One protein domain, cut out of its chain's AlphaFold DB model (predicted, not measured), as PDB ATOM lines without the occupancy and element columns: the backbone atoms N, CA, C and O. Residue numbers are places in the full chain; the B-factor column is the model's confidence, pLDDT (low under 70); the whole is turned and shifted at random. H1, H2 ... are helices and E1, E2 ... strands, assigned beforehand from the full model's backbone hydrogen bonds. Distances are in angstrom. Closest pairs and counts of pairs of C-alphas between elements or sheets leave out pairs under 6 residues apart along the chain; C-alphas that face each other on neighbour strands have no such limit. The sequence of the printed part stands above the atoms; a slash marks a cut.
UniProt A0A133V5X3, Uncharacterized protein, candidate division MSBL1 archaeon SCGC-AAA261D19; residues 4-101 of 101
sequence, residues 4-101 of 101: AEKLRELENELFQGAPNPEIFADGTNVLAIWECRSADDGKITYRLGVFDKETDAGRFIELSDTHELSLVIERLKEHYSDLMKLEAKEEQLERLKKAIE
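This is residues 4 to 101 of the 101 residues of an uncharacterized protein of candidate division MSBL1 archaeon SCGC-AAA261D19 (UniProt A0A133V5X3). A twisted sheet of four strands has one long helix, H2, running along one face, and residues 88 to 101, of which 88 to 99 belong to H2, stand free and stick out past the sheet. At the other end of the chain order, a short helix, H1, only grazes the sheet with its last residues, and residues 4 to 12 stick out free. The printed part has 98 residues, with the named elements in the order H1, E1, E2, E3, E4, H2; the sheet runs E1, E2, E3, E4, antiparallel throughout, and the class is mixed, helices and strands. The whole is loose, with a radius of gyration of the C-alphas of 18.2 A, and its outline is flat, spanning 65 by 35 by 17 A.

H1, residues 4 to 15, only grazes the sheet with residues 13 to 15; its closest C-alphas to E2, residues 29 to 37, are those of Phe 15 and Cys 36, 7.7 A apart. E1, residues 22 to 26, an edge strand, forms a hairpin with E2 at 172 degrees, with N 24 and O 31 2.8 A apart. E2 forms a hairpin with E3, residues 44 to 52, at 163 degrees, with N 34 and O 47 2.8 A apart. E3 forms a hairpin with E4, residues 57 to 63, the other edge strand, at 162 degrees, with N 48 and O 61 2.8 A apart. The four strands make a meander, each the antiparallel neighbour of the one before. H2, residues 66 to 99, is on one face of the sheet, making two layers, a helix and a sheet. Its height over the sheet is 9.1 A. It lies over E2 and E3 and runs along the strands, at 5 degrees to E2 on the local plane. The closest C-alphas of H2 and E4 are those of Leu 69 and Leu 63, 6.4 A apart; those of H2 and E1 are Tyr 80 and Asp 26, 7.6 A apart. H1 and H2 are apart. In both helices every O i to N i+4 pair is within hydrogen-bond range.

H1 begins at C-alpha 4, (2.949, 7.674, -25.150), and is 15.8 A long from first to last C-alpha. E1 measures 13.4 A, E2 26.1 A, E3 26.6 A and E4 20.2 A. H2 runs 49.9 A, from C-alpha 66 at (12.847, -2.029, -55.300) to C-alpha 99 at (-30.810, -26.222, -53.816).

The two C-alphas farthest apart, those of Asp 40 and Glu 101, are 65.9 A apart. The printed part has no cut and no long link. The mean pLDDT of the printed part is 70.8; it is under 70 in 33 residues, among them 4 to 20 and 83 to 88.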
ATOM      1  N   ALA A   4       3.578   6.795 -24.163       45.47
ATOM      2  CA  ALA A   4       2.949   7.674 -25.150       45.47
ATOM      3  C   ALA A   4       3.971   8.479 -25.969       45.47
ATOM      4  O   ALA A   4       3.727   8.759 -27.134       45.47
ATOM      5  N   GLU A   5       5.121   8.817 -25.380       45.59
ATOM      6  CA  GLU A   5       6.212   9.498 -26.090       45.59
ATOM      7  C   GLU A   5       6.906   8.535 -27.051       45.59
ATOM      8  O   GLU A   5       7.084   8.876 -28.212       45.59
ATOM      9  N   LYS A   6       7.147   7.287 -26.620       46.09
ATOM     10  CA  LYS A   6       7.627   6.220 -27.511       46.09
ATOM     11  C   LYS A   6       6.657   5.920 -28.647       46.09
ATOM     12  O   LYS A   6       7.108   5.657 -29.750       46.09
ATOM     13  N   LEU A   7       5.346   5.936 -28.384       39.84
ATOM     14  CA  LEU A   7       4.339   5.728 -29.428       39.84
ATOM     15  C   LEU A   7       4.355   6.872 -30.445       39.84
ATOM     16  O   LEU A   7       4.278   6.613 -31.634       39.84
ATOM     17  N   ARG A   8       4.508   8.117 -29.979       48.03
ATOM     18  CA  ARG A   8       4.594   9.308 -30.830       48.03
ATOM     19  C   ARG A   8       5.897   9.407 -31.615       48.03
ATOM     20  O   ARG A   8       5.873   9.916 -32.726       48.03
ATOM     21  N   GLU A   9       7.018   8.977 -31.042       52.66
ATOM     22  CA  GLU A   9       8.284   8.834 -31.770       52.66
ATOM     23  C   GLU A   9       8.170   7.730 -32.811       52.66
ATOM     24  O   GLU A   9       8.470   7.997 -33.962       52.66
ATOM     25  N   LEU A  10       7.614   6.563 -32.460       45.62
ATOM     26  CA  LEU A  10       7.299   5.516 -33.433       45.62
ATOM     27  C   LEU A  10       6.383   6.052 -34.535       45.62
ATOM     28  O   LEU A  10       6.686   5.867 -35.697       45.62
ATOM     29  N   GLU A  11       5.303   6.765 -34.219       43.66
ATOM     30  CA  GLU A  11       4.422   7.364 -35.227       43.66
ATOM     31  C   GLU A  11       5.145   8.421 -36.080       43.66
ATOM     32  O   GLU A  11       4.964   8.438 -37.291       43.66
ATOM     33  N   ASN A  12       6.003   9.266 -35.505       48.38
ATOM     34  CA  ASN A  12       6.778  10.245 -36.275       48.38
ATOM     35  C   ASN A  12       7.864   9.596 -37.147       48.38
ATOM     36  O   ASN A  12       8.030  10.000 -38.293       48.38
ATOM     37  N   GLU A  13       8.573   8.585 -36.648       47.72
ATOM     38  CA  GLU A  13       9.585   7.831 -37.399       47.72
ATOM     39  C   GLU A  13       8.943   6.924 -38.462       47.72
ATOM     40  O   GLU A  13       9.516   6.709 -39.528       47.72
ATOM     41  N   LEU A  14       7.728   6.417 -38.215       43.47
ATOM     42  CA  LEU A  14       6.999   5.529 -39.128       43.47
ATOM     43  C   LEU A  14       6.176   6.285 -40.189       43.47
ATOM     44  O   LEU A  14       5.871   5.658 -41.205       43.47
ATOM     45  N   PHE A  15       5.794   7.557 -39.978       47.09
ATOM     46  CA  PHE A  15       4.872   8.310 -40.860       47.09
ATOM     47  C   PHE A  15       5.420   9.606 -41.472       47.09
ATOM     48  O   PHE A  15       4.721  10.233 -42.276       47.09
ATOM     49  N   GLN A  16       6.657  10.017 -41.190       45.28
ATOM     50  CA  GLN A  16       7.280  11.110 -41.941       45.28
ATOM     51  C   GLN A  16       7.718  10.635 -43.338       45.28
ATOM     52  O   GLN A  16       8.894  10.412 -43.586       45.28
ATOM     53  N   GLY A  17       6.782  10.471 -44.280       47.16
ATOM     54  CA  GLY A  17       7.174  10.364 -45.693       47.16
ATOM     55  C   GLY A  17       6.143   9.856 -46.694       47.16
ATOM     56  O   GLY A  17       6.257  10.203 -47.865       47.16
ATOM     57  N   ALA A  18       5.127   9.102 -46.273       54.75
ATOM     58  CA  ALA A  18       4.235   8.411 -47.210       54.75
ATOM     59  C   ALA A  18       2.763   8.832 -47.034       54.75
ATOM     60  O   ALA A  18       1.957   8.041 -46.542       54.75
ATOM     61  N   PRO A  19       2.375  10.074 -47.384       58.75
ATOM     62  CA  PRO A  19       1.028  10.576 -47.101       58.75
ATOM     63  C   PRO A  19      -0.077   9.831 -47.864       58.75
ATOM     64  O   PRO A  19      -1.224   9.863 -47.434       58.75
ATOM     65  N   ASN A  20       0.265   9.142 -48.959       68.69
ATOM     66  CA  ASN A  20      -0.684   8.429 -49.808       68.69
ATOM     67  C   ASN A  20      -0.175   7.010 -50.092       68.69
ATOM     68  O   ASN A  20       0.664   6.852 -50.982       68.69
ATOM     69  N   PRO A  21      -0.645   5.984 -49.362       77.44
ATOM     70  CA  PRO A  21      -0.374   4.615 -49.758       77.44
ATOM     71  C   PRO A  21      -1.039   4.288 -51.091       77.44
ATOM     72  O   PRO A  21      -2.160   4.723 -51.367       77.44
ATOM     73  N   GLU A  22      -0.381   3.449 -51.881       79.19
ATOM     74  CA  GLU A  22      -1.059   2.728 -52.949       79.19
ATOM     75  C   GLU A  22      -1.849   1.579 -52.320       79.19
ATOM     76  O   GLU A  22      -1.290   0.753 -51.597       79.19
ATOM     77  N   ILE A  23      -3.165   1.563 -52.541       78.50
ATOM     78  CA  ILE A  23      -4.075   0.597 -51.922       78.50
ATOM     79  C   ILE A  23      -4.650  -0.314 -52.998       78.50
ATOM     80  O   ILE A  23      -5.299   0.141 -53.938       78.50
ATOM     81  N   PHE A  24      -4.486  -1.614 -52.789       73.56
ATOM     82  CA  PHE A  24      -5.179  -2.672 -53.505       73.56
ATOM     83  C   PHE A  24      -6.112  -3.351 -52.510       73.56
ATOM     84  O   PHE A  24      -5.662  -3.934 -51.528       73.56
ATOM     85  N   ALA A  25      -7.415  -3.250 -52.729       69.88
ATOM     86  CA  ALA A  25      -8.402  -3.871 -51.862       69.88
ATOM     87  C   ALA A  25      -9.243  -4.844 -52.675       69.88
ATOM     88  O   ALA A  25      -9.720  -4.480 -53.750       69.88
ATOM     89  N   ASP A  26      -9.447  -6.039 -52.131       67.94
ATOM     90  CA  ASP A  26     -10.272  -7.053 -52.764       67.94
ATOM     91  C   ASP A  26     -10.998  -7.907 -51.724       67.94
ATOM     92  O   ASP A  26     -10.377  -8.508 -50.846       67.94
ATOM     93  N   GLY A  27     -12.331  -7.880 -51.766       70.75
ATOM     94  CA  GLY A  27     -13.176  -8.446 -50.714       70.75
ATOM     95  C   GLY A  27     -12.803  -7.932 -49.316       70.75
ATOM     96  O   GLY A  27     -12.809  -6.718 -49.048       70.75
ATOM     97  N   THR A  28     -12.481  -8.873 -48.430       70.06
ATOM     98  CA  THR A  28     -12.044  -8.658 -47.042       70.06
ATOM     99  C   THR A  28     -10.554  -8.348 -46.928       70.06
ATOM    100  O   THR A  28     -10.123  -7.855 -45.895       70.06
ATOM    101  N   ASN A  29      -9.765  -8.534 -47.983       70.06
ATOM    102  CA  ASN A  29      -8.324  -8.336 -47.940       70.06
ATOM    103  C   ASN A  29      -7.920  -6.944 -48.451       70.06
ATOM    104  O   ASN A  29      -8.468  -6.421 -49.426       70.06
ATOM    105  N   VAL A  30      -6.936  -6.325 -47.798       76.19
ATOM    106  CA  VAL A  30      -6.346  -5.042 -48.202       76.19
ATOM    107  C   VAL A  30      -4.834  -5.151 -48.193       76.19
ATOM    108  O   VAL A  30      -4.227  -5.485 -47.181       76.19
ATOM    109  N   LEU A  31      -4.222  -4.796 -49.313       77.81
ATOM    110  CA  LEU A  31      -2.805  -4.510 -49.423       77.81
ATOM    111  C   LEU A  31      -2.625  -2.996 -49.534       77.81
ATOM    112  O   LEU A  31      -3.176  -2.363 -50.430       77.81
ATOM    113  N   ALA A  32      -1.830  -2.420 -48.646       80.69
ATOM    114  CA  ALA A  32      -1.430  -1.024 -48.703       80.69
ATOM    115  C   ALA A  32       0.094  -0.925 -48.788       80.69
ATOM    116  O   ALA A  32       0.808  -1.661 -48.107       80.69
ATOM    117  N   ILE A  33       0.590  -0.032 -49.638       81.94
ATOM    118  CA  ILE A  33       2.014   0.136 -49.918       81.94
ATOM    119  C   ILE A  33       2.382   1.593 -49.687       81.94
ATOM    120  O   ILE A  33       1.836   2.487 -50.325       81.94
ATOM    121  N   TRP A  34       3.328   1.827 -48.789       84.06
ATOM    122  CA  TRP A  34       3.865   3.142 -48.469       84.06
ATOM    123  C   TRP A  34       5.300   3.238 -48.969       84.06
ATOM    124  O   TRP A  34       6.130   2.409 -48.605       84.06
ATOM    125  N   GLU A  35       5.604   4.263 -49.761       82.19
ATOM    126  CA  GLU A  35       6.983   4.662 -50.040       82.19
ATOM    127  C   GLU A  35       7.457   5.604 -48.930       82.19
ATOM    128  O   GLU A  35       7.051   6.762 -48.848       82.19
ATOM    129  N   CYS A  36       8.305   5.093 -48.051       77.88
ATOM    130  CA  CYS A  36       8.905   5.839 -46.961       77.88
ATOM    131  C   CYS A  36      10.240   6.420 -47.431       77.88
ATOM    132  O   CYS A  36      11.120   5.697 -47.895       77.88
ATOM    133  N   ARG A  37      10.430   7.731 -47.275       76.56
ATOM    134  CA  ARG A  37      11.722   8.372 -47.521       76.56
ATOM    135  C   ARG A  37      12.333   8.796 -46.194       76.56
ATOM    136  O   ARG A  37      11.769   9.631 -45.499       76.56
ATOM    137  N   SER A  38      13.496   8.238 -45.882       75.88
ATOM    138  CA  SER A  38      14.315   8.636 -44.740       75.88
ATOM    139  C   SER A  38      14.717  10.107 -44.857       75.88
ATOM    140  O   SER A  38      15.173  10.556 -45.914       75.88
ATOM    141  N   ALA A  39      14.532  10.857 -43.771       71.06
ATOM    142  CA  ALA A  39      14.840  12.284 -43.718       71.06
ATOM    143  C   ALA A  39      16.354  12.564 -43.697       71.06
ATOM    144  O   ALA A  39      16.784  13.602 -44.199       71.06
ATOM    145  N   ASP A  40      17.150  11.641 -43.149       71.12
ATOM    146  CA  ASP A  40      18.579  11.851 -42.891       71.12
ATOM    147  C   ASP A  40      19.458  11.611 -44.125       71.12
ATOM    148  O   ASP A  40      20.373  12.383 -44.411       71.12
ATOM    149  N   ASP A  41      19.187  10.540 -44.870       76.75
ATOM    150  CA  ASP A  41      20.011  10.080 -45.997       76.75
ATOM    151  C   ASP A  41      19.246  10.025 -47.329       76.75
ATOM    152  O   ASP A  41      19.813   9.676 -48.367       76.75
ATOM    153  N   GLY A  42      17.954  10.374 -47.326       72.69
ATOM    154  CA  GLY A  42      17.092  10.307 -48.504       72.69
ATOM    155  C   GLY A  42      16.807   8.881 -48.979       72.69
ATOM    156  O   GLY A  42      16.239   8.713 -50.066       72.69
ATOM    157  N   LYS A  43      17.194   7.858 -48.201       79.00
ATOM    158  CA  LYS A  43      16.983   6.452 -48.541       79.00
ATOM    159  C   LYS A  43      15.494   6.164 -48.653       79.00
ATOM    160  O   LYS A  43      14.708   6.538 -47.785       79.00
ATOM    161  N   ILE A  44      15.125   5.476 -49.725       78.56
ATOM    162  CA  ILE A  44      13.756   5.022 -49.943       78.56
ATOM    163  C   ILE A  44      13.623   3.613 -49.370       78.56
ATOM    164  O   ILE A  44      14.419   2.722 -49.671       78.56
ATOM    165  N   THR A  45      12.619   3.424 -48.528       80.38
ATOM    166  CA  THR A  45      12.131   2.131 -48.067       80.38
ATOM    167  C   THR A  45      10.654   2.018 -48.406       80.38
ATOM    168  O   THR A  45       9.967   3.004 -48.647       80.38
ATOM    169  N   TYR A  46      10.151   0.797 -48.449       81.62
ATOM    170  CA  TYR A  46       8.763   0.503 -48.736       81.62
ATOM    171  C   TYR A  46       8.186  -0.260 -47.561       81.62
ATOM    172  O   TYR A  46       8.751  -1.270 -47.142       81.62
ATOM    173  N   ARG A  47       7.055   0.200 -47.037       81.19
ATOM    174  CA  ARG A  47       6.273  -0.565 -46.073       81.19
ATOM    175  C   ARG A  47       5.064  -1.144 -46.783       81.19
ATOM    176  O   ARG A  47       4.339  -0.424 -47.456       81.19
ATOM    177  N   LEU A  48       4.843  -2.438 -46.623       80.31
ATOM    178  CA  LEU A  48       3.662  -3.130 -47.109       80.31
ATOM    179  C   LEU A  48       2.836  -3.535 -45.899       80.31
ATOM    180  O   LEU A  48       3.369  -4.136 -44.970       80.31
ATOM    181  N   GLY A  49       1.554  -3.206 -45.909       79.81
ATOM    182  CA  GLY A  49       0.577  -3.635 -44.919       79.81
ATOM    183  C   GLY A  49      -0.435  -4.554 -45.576       79.81
ATOM    184  O   GLY A  49      -1.052  -4.186 -46.571       79.81
ATOM    185  N   VAL A  50      -0.584  -5.747 -45.022       77.62
ATOM    186  CA  VAL A  50      -1.598  -6.729 -45.400       77.62
ATOM    187  C   VAL A  50      -2.621  -6.778 -44.280       77.62
ATOM    188  O   VAL A  50      -2.240  -7.080 -43.150       77.62
ATOM    189  N   PHE A  51      -3.881  -6.492 -44.588       76.25
ATOM    190  CA  PHE A  51      -4.965  -6.425 -43.618       76.25
ATOM    191  C   PHE A  51      -6.136  -7.294 -44.036       76.25
ATOM    192  O   PHE A  51      -6.526  -7.309 -45.203       76.25
ATOM    193  N   ASP A  52      -6.733  -7.930 -43.042       74.81
ATOM    194  CA  ASP A  52      -8.059  -8.514 -43.129       74.81
ATOM    195  C   ASP A  52      -9.063  -7.539 -42.483       74.81
ATOM    196  O   ASP A  52      -8.937  -7.168 -41.313       74.81
ATOM    197  N   LYS A  53     -10.040  -7.075 -43.269       69.25
ATOM    198  CA  LYS A  53     -11.051  -6.080 -42.872       69.25
ATOM    199  C   LYS A  53     -12.014  -6.597 -41.810       69.25
ATOM    200  O   LYS A  53     -12.630  -5.780 -41.133       69.25
ATOM    201  N   GLU A  54     -12.211  -7.908 -41.704       73.25
ATOM    202  CA  GLU A  54     -13.180  -8.486 -40.768       73.25
ATOM    203  C   GLU A  54     -12.581  -8.642 -39.374       73.25
ATOM    204  O   GLU A  54     -13.259  -8.448 -38.366       73.25
ATOM    205  N   THR A  55     -11.298  -8.982 -39.321       68.81
ATOM    206  CA  THR A  55     -10.585  -9.289 -38.079       68.81
ATOM    207  C   THR A  55      -9.739  -8.130 -37.559       68.81
ATOM    208  O   THR A  55      -9.229  -8.224 -36.442       68.81
ATOM    209  N   ASP A  56      -9.574  -7.064 -38.351       65.75
ATOM    210  CA  ASP A  56      -8.636  -5.956 -38.098       65.75
ATOM    211  C   ASP A  56      -7.184  -6.450 -37.898       65.75
ATOM    212  O   ASP A  56      -6.324  -5.779 -37.323       65.75
ATOM    213  N   ALA A  57      -6.890  -7.669 -38.365       65.75
ATOM    214  CA  ALA A  57      -5.578  -8.274 -38.254       65.75
ATOM    215  C   ALA A  57      -4.690  -7.781 -39.399       65.75
ATOM    216  O   ALA A  57      -4.985  -7.991 -40.576       65.75
ATOM    217  N   GLY A  58      -3.576  -7.143 -39.038       71.50
ATOM    218  CA  GLY A  58      -2.596  -6.608 -39.976       71.50
ATOM    219  C   GLY A  58      -1.221  -7.255 -39.833       71.50
ATOM    220  O   GLY A  58      -0.776  -7.576 -38.728       71.50
ATOM    221  N   ARG A  59      -0.502  -7.406 -40.946       75.88
ATOM    222  CA  ARG A  59       0.940  -7.684 -40.960       75.88
ATOM    223  C   ARG A  59       1.660  -6.628 -41.773       75.88
ATOM    224  O   ARG A  59       1.206  -6.269 -42.855       75.88
ATOM    225  N   PHE A  60       2.807  -6.188 -41.266       79.19
ATOM    226  CA  PHE A  60       3.664  -5.224 -41.943       79.19
ATOM    227  C   PHE A  60       4.976  -5.870 -42.372       79.19
ATOM    228  O   PHE A  60       5.565  -6.653 -41.624       79.19
ATOM    229  N   ILE A  61       5.427  -5.526 -43.572       77.25
ATOM    230  CA  ILE A  61       6.713  -5.933 -44.135       77.25
ATOM    231  C   ILE A  61       7.430  -4.661 -44.568       77.25
ATOM    232  O   ILE A  61       6.842  -3.831 -45.257       77.25
ATOM    233  N   GLU A  62       8.686  -4.504 -44.170       80.44
ATOM    234  CA  GLU A  62       9.533  -3.405 -44.625       80.44
ATOM    235  C   GLU A  62      10.577  -3.928 -45.604       80.44
ATOM    236  O   GLU A  62      11.243  -4.928 -45.341       80.44
ATOM    237  N   LEU A  63      10.707  -3.245 -46.734       79.56
ATOM    238  CA  LEU A  63      11.636  -3.566 -47.807       79.56
ATOM    239  C   LEU A  63      12.483  -2.330 -48.102       79.56
ATOM    240  O   LEU A  63      11.978  -1.212 -48.118       79.56
ATOM    241  N   SER A  64      13.776  -2.506 -48.348       78.31
ATOM    242  CA  SER A  64      14.668  -1.403 -48.748       78.31
ATOM    243  C   SER A  64      15.148  -1.505 -50.193       78.31
ATOM    244  O   SER A  64      15.961  -0.693 -50.622       78.31
ATOM    245  N   ASP A  65      14.672  -2.513 -50.920       77.25
ATOM    246  CA  ASP A  65      15.091  -2.841 -52.275       77.25
ATOM    247  C   ASP A  65      13.865  -2.886 -53.204       77.25
ATOM    248  O   ASP A  65      12.852  -3.531 -52.914       77.25
ATOM    249  N   THR A  66      13.940  -2.162 -54.323       72.56
ATOM    250  CA  THR A  66      12.847  -2.029 -55.300       72.56
ATOM    251  C   THR A  66      12.610  -3.305 -56.113       72.56
ATOM    252  O   THR A  66      11.491  -3.548 -56.581       72.56
ATOM    253  N   HIS A  67      13.633  -4.145 -56.277       74.38
ATOM    254  CA  HIS A  67      13.510  -5.449 -56.918       74.38
ATOM    255  C   HIS A  67      12.782  -6.435 -55.999       74.38
ATOM    256  O   HIS A  67      11.852  -7.115 -56.439       74.38
ATOM    257  N   GLU A  68      13.135  -6.458 -54.710       72.12
ATOM    258  CA  GLU A  68      12.411  -7.245 -53.704       72.12
ATOM    259  C   GLU A  68      10.951  -6.796 -53.583       72.12
ATOM    260  O   GLU A  68      10.051  -7.637 -53.576       72.12
ATOM    261  N   LEU A  69      10.701  -5.480 -53.585       72.94
ATOM    262  CA  LEU A  69       9.353  -4.911 -53.609       72.94
ATOM    263  C   LEU A  69       8.525  -5.465 -54.768       72.94
ATOM    264  O   LEU A  69       7.423  -5.968 -54.556       72.94
ATOM    265  N   SER A  70       9.064  -5.402 -55.985       72.69
ATOM    266  CA  SER A  70       8.348  -5.833 -57.188       72.69
ATOM    267  C   SER A  70       7.981  -7.321 -57.119       72.69
ATOM    268  O   SER A  70       6.851  -7.702 -57.417       72.69
ATOM    269  N   LEU A  71       8.907  -8.166 -56.647       76.12
ATOM    270  CA  LEU A  71       8.681  -9.604 -56.475       76.12
ATOM    271  C   LEU A  71       7.650  -9.938 -55.390       76.12
ATOM    272  O   LEU A  71       6.947 -10.946 -55.504       76.12
ATOM    273  N   VAL A  72       7.604  -9.153 -54.313       74.62
ATOM    274  CA  VAL A  72       6.634  -9.337 -53.226       74.62
ATOM    275  C   VAL A  72       5.249  -8.862 -53.662       74.62
ATOM    276  O   VAL A  72       4.277  -9.573 -53.418       74.62
ATOM    277  N   ILE A  73       5.150  -7.723 -54.354       73.00
ATOM    278  CA  ILE A  73       3.879  -7.205 -54.880       73.00
ATOM    279  C   ILE A  73       3.232  -8.212 -55.834       73.00
ATOM    280  O   ILE A  73       2.054  -8.517 -55.671       73.00
ATOM    281  N   GLU A  74       3.983  -8.750 -56.799       77.25
ATOM    282  CA  GLU A  74       3.439  -9.721 -57.760       77.25
ATOM    283  C   GLU A  74       2.944 -10.993 -57.060       77.25
ATOM    284  O   GLU A  74       1.810 -11.413 -57.277       77.25
ATOM    285  N   ARG A  75       3.727 -11.541 -56.120       78.12
ATOM    286  CA  ARG A  75       3.308 -12.713 -55.334       78.12
ATOM    287  C   ARG A  75       2.062 -12.456 -54.492       78.12
ATOM    288  O   ARG A  75       1.215 -13.338 -54.374       78.12
ATOM    289  N   LEU A  76       1.946 -11.273 -53.891       72.75
ATOM    290  CA  LEU A  76       0.761 -10.908 -53.117       72.75
ATOM    291  C   LEU A  76      -0.464 -10.786 -54.027       72.75
ATOM    292  O   LEU A  76      -1.509 -11.338 -53.698       72.75
ATOM    293  N   LYS A  77      -0.334 -10.144 -55.194       69.50
ATOM    294  CA  LYS A  77      -1.418 -10.058 -56.184       69.50
ATOM    295  C   LYS A  77      -1.890 -11.437 -56.646       69.50
ATOM    296  O   LYS A  77      -3.096 -11.671 -56.696       69.50
ATOM    297  N   GLU A  78      -0.969 -12.352 -56.950       74.56
ATOM    298  CA  GLU A  78      -1.307 -13.736 -57.315       74.56
ATOM    299  C   GLU A  78      -2.046 -14.452 -56.178       74.56
ATOM    300  O   GLU A  78      -3.116 -15.021 -56.396       74.56
ATOM    301  N   HIS A  79      -1.524 -14.361 -54.952       71.69
ATOM    302  CA  HIS A  79      -2.126 -14.995 -53.782       71.69
ATOM    303  C   HIS A  79      -3.562 -14.511 -53.524       71.69
ATOM    304  O   HIS A  79      -4.456 -15.329 -53.308       71.69
ATOM    305  N   TYR A  80      -3.812 -13.199 -53.612       67.88
ATOM    306  CA  TYR A  80      -5.162 -12.646 -53.459       67.88
ATOM    307  C   TYR A  80      -6.091 -13.025 -54.612       67.88
ATOM    308  O   TYR A  80      -7.252 -13.353 -54.375       67.88
ATOM    309  N   SER A  81      -5.585 -13.056 -55.849       68.12
ATOM    310  CA  SER A  81      -6.362 -13.516 -57.006       68.12
ATOM    311  C   SER A  81      -6.843 -14.961 -56.842       68.12
ATOM    312  O   SER A  81      -7.956 -15.302 -57.250       68.12
ATOM    313  N   ASP A  82      -6.022 -15.825 -56.248       71.69
ATOM    314  CA  ASP A  82      -6.375 -17.224 -56.025       71.69
ATOM    315  C   ASP A  82      -7.320 -17.422 -54.834       71.69
ATOM    316  O   ASP A  82      -8.254 -18.222 -54.946       71.69
ATOM    317  N   LEU A  83      -7.154 -16.658 -53.747       62.94
ATOM    318  CA  LEU A  83      -8.115 -16.621 -52.635       62.94
ATOM    319  C   LEU A  83      -9.513 -16.210 -53.116       62.94
ATOM    320  O   LEU A  83     -10.491 -16.898 -52.840       62.94
ATOM    321  N   MET A  84      -9.596 -15.173 -53.947       60.66
ATOM    322  CA  MET A  84     -10.839 -14.719 -54.578       60.66
ATOM    323  C   MET A  84     -11.555 -15.807 -55.386       60.66
ATOM    324  O   MET A  84     -12.772 -15.986 -55.299       60.66
ATOM    325  N   LYS A  85     -10.803 -16.566 -56.191       68.81
ATOM    326  CA  LYS A  85     -11.369 -17.688 -56.956       68.81
ATOM    327  C   LYS A  85     -11.881 -18.795 -56.037       68.81
ATOM    328  O   LYS A  85     -12.773 -19.539 -56.449       68.81
ATOM    329  N   LEU A  86     -11.297 -18.950 -54.850       61.88
ATOM    330  CA  LEU A  86     -11.702 -19.948 -53.868       61.88
ATOM    331  C   LEU A  86     -13.001 -19.535 -53.162       61.88
ATOM    332  O   LEU A  86     -13.946 -20.320 -53.188       61.88
ATOM    333  N   GLU A  87     -13.096 -18.304 -52.653       64.06
ATOM    334  CA  GLU A  87     -14.310 -17.777 -52.001       64.06
ATOM    335  C   GLU A  87     -15.528 -17.840 -52.934       64.06
ATOM    336  O   GLU A  87     -16.590 -18.346 -52.567       64.06
ATOM    337  N   ALA A  88     -15.358 -17.433 -54.198       64.25
ATOM    338  CA  ALA A  88     -16.424 -17.515 -55.196       64.25
ATOM    339  C   ALA A  88     -16.899 -18.962 -55.441       64.25
ATOM    340  O   ALA A  88     -18.084 -19.204 -55.690       64.25
ATOM    341  N   LYS A  89     -15.991 -19.945 -55.371       73.31
ATOM    342  CA  LYS A  89     -16.339 -21.369 -55.495       73.31
ATOM    343  C   LYS A  89     -17.044 -21.897 -54.249       73.31
ATOM    344  O   LYS A  89     -17.953 -22.714 -54.386       73.31
ATOM    345  N   GLU A  90     -16.647 -21.456 -53.061       72.50
ATOM    346  CA  GLU A  90     -17.298 -21.836 -51.805       72.50
ATOM    347  C   GLU A  90     -18.732 -21.302 -51.734       72.50
ATOM    348  O   GLU A  90     -19.651 -22.066 -51.436       72.50
ATOM    349  N   GLU A  91     -18.956 -20.047 -52.133       78.12
ATOM    350  CA  GLU A  91     -20.302 -19.470 -52.211       78.12
ATOM    351  C   GLU A  91     -21.186 -20.233 -53.216       78.12
ATOM    352  O   GLU A  91     -22.338 -20.572 -52.929       78.12
ATOM    353  N   GLN A  92     -20.643 -20.560 -54.395       80.25
ATOM    354  CA  GLN A  92     -21.340 -21.390 -55.384       80.25
ATOM    355  C   GLN A  92     -21.692 -22.773 -54.828       80.25
ATOM    356  O   GLN A  92     -22.806 -23.260 -55.046       80.25
ATOM    357  N   LEU A  93     -20.770 -23.403 -54.098       81.88
ATOM    358  CA  LEU A  93     -20.990 -24.703 -53.478       81.88
ATOM    359  C   LEU A  93     -22.087 -24.643 -52.407       81.88
ATOM    360  O   LEU A  93     -22.919 -25.548 -52.343       81.88
ATOM    361  N   GLU A  94     -22.125 -23.595 -51.586       87.75
ATOM    362  CA  GLU A  94     -23.164 -23.425 -50.566       87.75
ATOM    363  C   GLU A  94     -24.552 -23.215 -51.189       87.75
ATOM    364  O   GLU A  94     -25.531 -23.824 -50.754       87.75
ATOM    365  N   ARG A  95     -24.638 -22.417 -52.262       88.31
ATOM    366  CA  ARG A  95     -25.881 -22.237 -53.031       88.31
ATOM    367  C   ARG A  95     -26.373 -23.552 -53.630       88.31
ATOM    368  O   ARG A  95     -27.567 -23.834 -53.566       88.31
ATOM    369  N   LEU A  96     -25.465 -24.357 -54.185       86.81
ATOM    370  CA  LEU A  96     -25.808 -25.676 -54.711       86.81
ATOM    371  C   LEU A  96     -26.317 -26.592 -53.599       86.81
ATOM    372  O   LEU A  96     -27.369 -27.186 -53.782       86.81
ATOM    373  N   LYS A  97     -25.649 -26.655 -52.440       88.94
ATOM    374  CA  LYS A  97     -26.105 -27.458 -51.288       88.94
ATOM    375  C   LYS A  97     -27.524 -27.097 -50.839       88.94
ATOM    376  O   LYS A  97     -28.330 -27.994 -50.647       88.94
ATOM    377  N   LYS A  98     -27.857 -25.805 -50.761       88.31
ATOM    378  CA  LYS A  98     -29.219 -25.344 -50.418       88.31
ATOM    379  C   LYS A  98     -30.273 -25.684 -51.474       88.31
ATOM    380  O   LYS A  98     -31.452 -25.705 -51.157       88.31
ATOM    381  N   ALA A  99     -29.881 -25.899 -52.730       85.06
ATOM    382  CA  ALA A  99     -30.810 -26.222 -53.816       85.06
ATOM    383  C   ALA A  99     -31.161 -27.721 -53.903       85.06
ATOM    384  O   ALA A  99     -32.059 -28.089 -54.658       85.06
ATOM    385  N   ILE A 100     -30.429 -28.573 -53.179       90.31
ATOM    386  CA  ILE A 100     -30.650 -30.027 -53.085       90.31
ATOM    387  C   ILE A 100     -31.164 -30.469 -51.702       90.31
ATOM    388  O   ILE A 100     -31.401 -31.664 -51.516       90.31
ATOM    389  N   GLU A 101     -31.357 -29.530 -50.770       69.94
ATOM    390  CA  GLU A 101     -32.137 -29.692 -49.528       69.94
ATOM    391  C   GLU A 101     -33.611 -29.323 -49.759       69.94
ATOM    392  O   GLU A 101     -34.480 -30.028 -49.196       69.94
TER     393      GLU A 101